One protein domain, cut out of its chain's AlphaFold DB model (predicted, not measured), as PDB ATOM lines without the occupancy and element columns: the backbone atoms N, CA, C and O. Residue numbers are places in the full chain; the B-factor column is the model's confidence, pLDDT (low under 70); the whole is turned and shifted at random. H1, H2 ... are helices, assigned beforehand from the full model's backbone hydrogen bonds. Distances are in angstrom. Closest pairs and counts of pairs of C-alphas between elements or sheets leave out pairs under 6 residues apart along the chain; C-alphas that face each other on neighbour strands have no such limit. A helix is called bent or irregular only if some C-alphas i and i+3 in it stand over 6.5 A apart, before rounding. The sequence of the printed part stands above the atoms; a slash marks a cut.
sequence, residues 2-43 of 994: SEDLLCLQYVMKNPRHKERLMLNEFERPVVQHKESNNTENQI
ATOM      1  N   SER A   2     129.010 210.100 176.243       77.06
ATOM      2  CA  SER A   2     129.215 211.013 175.109       77.06
ATOM      3  C   SER A   2     129.570 212.427 175.573       77.06
ATOM      4  O   SER A   2     129.186 212.854 176.665       77.06
ATOM      5  N   GLU A   3     130.298 213.157 174.731       79.50
ATOM      6  CA  GLU A   3     130.758 214.522 175.012       79.50
ATOM      7  C   GLU A   3     129.580 215.503 175.161       79.50
ATOM      8  O   GLU A   3     129.635 216.414 175.988       79.50
ATOM      9  N   ASP A   4     128.459 215.242 174.479       75.19
ATOM     10  CA  ASP A   4     127.203 215.997 174.605       75.19
ATOM     11  C   ASP A   4     126.679 216.051 176.048       75.19
ATOM     12  O   ASP A   4     126.179 217.085 176.494       75.19
ATOM     13  N   LEU A   5     126.814 214.952 176.805       82.81
ATOM     14  CA  LEU A   5     126.372 214.886 178.202       82.81
ATOM     15  C   LEU A   5     127.276 215.714 179.119       82.81
ATOM     16  O   LEU A   5     126.775 216.363 180.039       82.81
ATOM     17  N   LEU A   6     128.584 215.747 178.851       86.81
ATOM     18  CA  LEU A   6     129.525 216.615 179.567       86.81
ATOM     19  C   LEU A   6     129.282 218.092 179.225       86.81
ATOM     20  O   LEU A   6     129.275 218.932 180.125       86.81
ATOM     21  N   CYS A   7     128.993 218.403 177.959       80.25
ATOM     22  CA  CYS A   7     128.622 219.744 177.513       80.25
ATOM     23  C   CYS A   7     127.323 220.226 178.188       80.25
ATOM     24  O   CYS A   7     127.306 221.293 178.808       80.25
ATOM     25  N   LEU A   8     126.265 219.407 178.184       78.69
ATOM     26  CA  LEU A   8     125.012 219.687 178.898       78.69
ATOM     27  C   LEU A   8     125.230 219.865 180.406       78.69
ATOM     28  O   LEU A   8     124.693 220.807 180.994       78.69
ATOM     29  N   GLN A   9     126.042 219.015 181.041       88.88
ATOM     30  CA  GLN A   9     126.334 219.128 182.472       88.88
ATOM     31  C   GLN A   9     127.138 220.400 182.803       88.88
ATOM     32  O   GLN A   9     126.895 221.021 183.839       88.88
ATOM     33  N   TYR A  10     128.049 220.828 181.923       89.12
ATOM     34  CA  TYR A  10     128.800 222.079 182.060       89.12
ATOM     35  C   TYR A  10     127.893 223.312 181.904       89.12
ATOM     36  O   TYR A  10     127.901 224.204 182.757       89.12
ATOM     37  N   VAL A  11     127.045 223.329 180.870       86.69
ATOM     38  CA  VAL A  11     126.054 224.393 180.622       86.69
ATOM     39  C   VAL A  11     125.065 224.517 181.787       86.69
ATOM     40  O   VAL A  11     124.788 225.629 182.237       86.69
ATOM     41  N   MET A  12     124.589 223.394 182.334       84.81
ATOM     42  CA  MET A  12     123.665 223.370 183.478       84.81
ATOM     43  C   MET A  12     124.312 223.782 184.809       84.81
ATOM     44  O   MET A  12     123.615 224.308 185.679       84.81
ATOM     45  N   LYS A  13     125.629 223.582 184.979       87.69
ATOM     46  CA  LYS A  13     126.380 224.018 186.172       87.69
ATOM     47  C   LYS A  13     126.713 225.516 186.177       87.69
ATOM     48  O   LYS A  13     127.009 226.051 187.244       87.69
ATOM     49  N   ASN A  14     126.661 226.211 185.037       88.19
ATOM     50  CA  ASN A  14     126.976 227.641 184.960       88.19
ATOM     51  C   ASN A  14     125.694 228.507 185.015       88.19
ATOM     52  O   ASN A  14     124.973 228.602 184.014       88.19
ATOM     53  N   PRO A  15     125.397 229.200 186.137       80.88
ATOM     54  CA  PRO A  15     124.119 229.896 186.316       80.88
ATOM     55  C   PRO A  15     123.873 231.007 185.283       80.88
ATOM     56  O   PRO A  15     122.726 231.226 184.902       80.88
ATOM     57  N   ARG A  16     124.926 231.647 184.751       78.00
ATOM     58  CA  ARG A  16     124.797 232.682 183.706       78.00
ATOM     59  C   ARG A  16     124.379 232.117 182.346       78.00
ATOM     60  O   ARG A  16     123.749 232.824 181.562       78.00
ATOM     61  N   HIS A  17     124.708 230.856 182.055       81.88
ATOM     62  CA  HIS A  17     124.196 230.177 180.861       81.88
ATOM     63  C   HIS A  17     122.746 229.737 181.052       81.88
ATOM     64  O   HIS A  17     121.941 229.930 180.145       81.88
ATOM     65  N   LYS A  18     122.387 229.240 182.243       84.00
ATOM     66  CA  LYS A  18     120.996 228.916 182.587       84.00
ATOM     67  C   LYS A  18     120.072 230.137 182.473       84.00
ATOM     68  O   LYS A  18     119.006 230.035 181.880       84.00
ATOM     69  N   GLU A  19     120.501 231.294 182.971       82.06
ATOM     70  CA  GLU A  19     119.758 232.559 182.873       82.06
ATOM     71  C   GLU A  19     119.573 233.018 181.413       82.06
ATOM     72  O   GLU A  19     118.460 233.349 181.008       82.06
ATOM     73  N   ARG A  20     120.626 232.946 180.584       81.94
ATOM     74  CA  ARG A  20     120.535 233.240 179.139       81.94
ATOM     75  C   ARG A  20     119.645 232.263 178.369       81.94
ATOM     76  O   ARG A  20     118.926 232.691 177.475       81.94
ATOM     77  N   LEU A  21     119.674 230.971 178.698       82.50
ATOM     78  CA  LEU A  21     118.805 229.977 178.062       82.50
ATOM     79  C   LEU A  21     117.332 230.228 178.402       82.50
ATOM     80  O   LEU A  21     116.512 230.264 177.491       82.50
ATOM     81  N   MET A  22     117.021 230.505 179.673       81.75
ATOM     82  CA  MET A  22     115.671 230.881 180.114       81.75
ATOM     83  C   MET A  22     115.166 232.144 179.394       81.75
ATOM     84  O   MET A  22     114.030 232.168 178.930       81.75
ATOM     85  N   LEU A  23     116.002 233.182 179.259       81.12
ATOM     86  CA  LEU A  23     115.643 234.409 178.532       81.12
ATOM     87  C   LEU A  23     115.352 234.135 177.047       81.12
ATOM     88  O   LEU A  23     114.295 234.524 176.552       81.12
ATOM     89  N   ASN A  24     116.229 233.394 176.364       77.06
ATOM     90  CA  ASN A  24     116.038 233.024 174.959       77.06
ATOM     91  C   ASN A  24     114.790 232.139 174.743       77.06
ATOM     92  O   ASN A  24     114.184 232.177 173.673       77.06
ATOM     93  N   GLU A  25     114.405 231.328 175.731       83.69
ATOM     94  CA  GLU A  25     113.202 230.491 175.679       83.69
ATOM     95  C   GLU A  25     111.913 231.316 175.858       83.69
ATOM     96  O   GLU A  25     110.922 231.048 175.178       83.69
ATOM     97  N   PHE A  26     111.948 232.381 176.668       78.81
ATOM     98  CA  PHE A  26     110.859 233.362 176.778       78.81
ATOM     99  C   PHE A  26     110.717 234.276 175.545       78.81
ATOM    100  O   PHE A  26     109.610 234.730 175.255       78.81
ATOM    101  N   GLU A  27     111.796 234.547 174.809       82.81
ATOM    102  CA  GLU A  27     111.771 235.442 173.639       82.81
ATOM    103  C   GLU A  27     111.212 234.762 172.370       82.81
ATOM    104  O   GLU A  27     110.496 235.388 171.584       82.81
ATOM    105  N   ARG A  28     111.442 233.450 172.203       79.06
ATOM    106  CA  ARG A  28     110.942 232.640 171.069       79.06
ATOM    107  C   ARG A  28     109.443 232.793 170.749       79.06
ATOM    108  O   ARG A  28     109.148 233.072 169.586       79.06
ATOM    109  N   PRO A  29     108.490 232.645 171.694       69.69
ATOM    110  CA  PRO A  29     107.064 232.777 171.378       69.69
ATOM    111  C   PRO A  29     106.675 234.194 170.924       69.69
ATOM    112  O   PRO A  29     105.750 234.345 170.129       69.69
ATOM    113  N   VAL A  30     107.395 235.231 171.370       78.69
ATOM    114  CA  VAL A  30     107.162 236.621 170.935       78.69
ATOM    115  C   VAL A  30     107.608 236.815 169.483       78.69
ATOM    116  O   VAL A  30     106.894 237.444 168.700       78.69
ATOM    117  N   VAL A  31     108.748 236.231 169.099       82.06
ATOM    118  CA  VAL A  31     109.224 236.232 167.704       82.06
ATOM    119  C   VAL A  31     108.259 235.455 166.803       82.06
ATOM    120  O   VAL A  31     107.798 236.008 165.808       82.06
ATOM    121  N   GLN A  32     107.855 234.242 167.194       82.12
ATOM    122  CA  GLN A  32     106.920 233.417 166.415       82.12
ATOM    123  C   GLN A  32     105.555 234.094 166.204       82.12
ATOM    124  O   GLN A  32     105.022 234.071 165.096       82.12
ATOM    125  N   HIS A  33     105.001 234.759 167.224       81.62
ATOM    126  CA  HIS A  33     103.754 235.517 167.074       81.62
ATOM    127  C   HIS A  33     103.916 236.715 166.118       81.62
ATOM    128  O   HIS A  33     102.988 237.065 165.382       81.62
ATOM    129  N   LYS A  34     105.092 237.356 166.104       83.88
ATOM    130  CA  LYS A  34     105.388 238.467 165.192       83.88
ATOM    131  C   LYS A  34     105.566 237.992 163.746       83.88
ATOM    132  O   LYS A  34     105.081 238.659 162.837       83.88
ATOM    133  N   GLU A  35     106.203 236.843 163.540       88.00
ATOM    134  CA  GLU A  35     106.339 236.203 162.227       88.00
ATOM    135  C   GLU A  35     104.979 235.739 161.686       88.00
ATOM    136  O   GLU A  35     104.635 236.095 160.562       88.00
ATOM    137  N   SER A  36     104.160 235.069 162.508       89.25
ATOM    138  CA  SER A  36     102.812 234.610 162.131       89.25
ATOM    139  C   SER A  36     101.907 235.761 161.673       89.25
ATOM    140  O   SER A  36     101.278 235.677 160.619       89.25
ATOM    141  N   ASN A  37     101.882 236.868 162.424       85.69
ATOM    142  CA  ASN A  37     101.108 238.060 162.065       85.69
ATOM    143  C   ASN A  37     101.655 238.722 160.779       85.69
ATOM    144  O   ASN A  37     100.898 239.216 159.947       85.69
ATOM    145  N   ASN A  38     102.974 238.687 160.550       88.69
ATOM    146  CA  ASN A  38     103.561 239.189 159.306       88.69
ATOM    147  C   ASN A  38     103.156 238.329 158.091       88.69
ATOM    148  O   ASN A  38     102.792 238.883 157.053       88.69
ATOM    149  N   THR A  39     103.140 236.996 158.218       89.06
ATOM    150  CA  THR A  39     102.662 236.101 157.147       89.06
ATOM    151  C   THR A  39     101.163 236.252 156.874       89.06
ATOM    152  O   THR A  39     100.760 236.277 155.716       89.06
ATOM    153  N   GLU A  40     100.340 236.432 157.910       86.12
ATOM    154  CA  GLU A  40      98.890 236.637 157.772       86.12
ATOM    155  C   GLU A  40      98.565 237.939 157.016       86.12
ATOM    156  O   GLU A  40      97.713 237.958 156.127       86.12
ATOM    157  N   ASN A  41      99.298 239.022 157.298       87.19
ATOM    158  CA  ASN A  41      99.147 240.276 156.561       87.19
ATOM    159  C   ASN A  41      99.658 240.176 155.115       87.19
ATOM    160  O   ASN A  41      99.022 240.729 154.219       87.19
ATOM    161  N   GLN A  42     100.747 239.437 154.857       88.38
ATOM    162  CA  GLN A  42     101.197 239.169 153.484       88.38
ATOM    163  C   GLN A  42     100.131 238.415 152.676       88.38
ATOM    164  O   GLN A  42      99.820 238.836 151.558       88.38
ATOM    165  N   ILE A  43      99.508 237.384 153.261       93.12
ATOM    166  CA  ILE A  43      98.398 236.640 152.642       93.12
ATOM    167  C   ILE A  43      97.253 237.597 152.279       93.12
ATOM    168  O   ILE A  43      96.959 237.733 151.090       93.12
TER     169      ILE A  43
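What this domain is: This is residues 2 to 43 of the 994 residues of the protein "(salmon louse) hypothetical protein" of Lepeophtheirus salmonis (UniProt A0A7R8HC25). Two helices meet at their ends as an L: the short H1 makes one limb, and the long H2, gently bent along its length, makes the other. Nothing folds back over either limb, and the far parts stick out free, residues 2 to 10 on the one side and 22 to 43 on the other. The printed part has 42 residues with two named helices, H1 then H2, and no named strand; the class is all helix. The whole is extended, with a radius of gyration of the C-alphas of 16.1 A and spans of 46 by 22 by 7 A, the longest made mainly by H2.

Where its parts are: H1 covers residues 3 to 13 and measures 15.3 A from C-alpha 3 at (130.758, 214.522, 175.012) to C-alpha 13. After Asn 14 comes H2, residues 15 to 43, assigned as one helix by its hydrogen bonds but bent: C-alphas 26 and 29 are 6.6 A apart. Its arm H2a, residues 15 to 26, begins with C-alpha 15 at (124.119, 229.896, 186.316) and is 16.7 A long. Residues 27 and 28 belong to neither arm. The arm H2b, residues 29 to 43, is 21.0 A long and ends with C-alpha 43 at (98.398, 236.640, 152.642).

How they stand to each other: H1 and H2a only just touch, and only at the corner by their tight link, with 3 pairs of C-alphas within 8 A. The closest C-alphas are those of Val 11 and His 17, 6.1 A apart, and H2a touches H1 with residues 17 to 18 alone. Their lines are about perpendicular, at 85 degrees. H2a and H2b stand at a shallow tilt of 27 degrees. H1 and H2b are apart. In H1, H2a and H2b every O i to N i+4 pair is within hydrogen-bond range.

The domain as a whole: The two C-alphas farthest apart are those of Ser 2 and Ile 43, at 45.9 A. The printed part has no cut, and its one link between helices is tight. The mean pLDDT of the printed part is 83.2, and residue 29 is the one residue under 70.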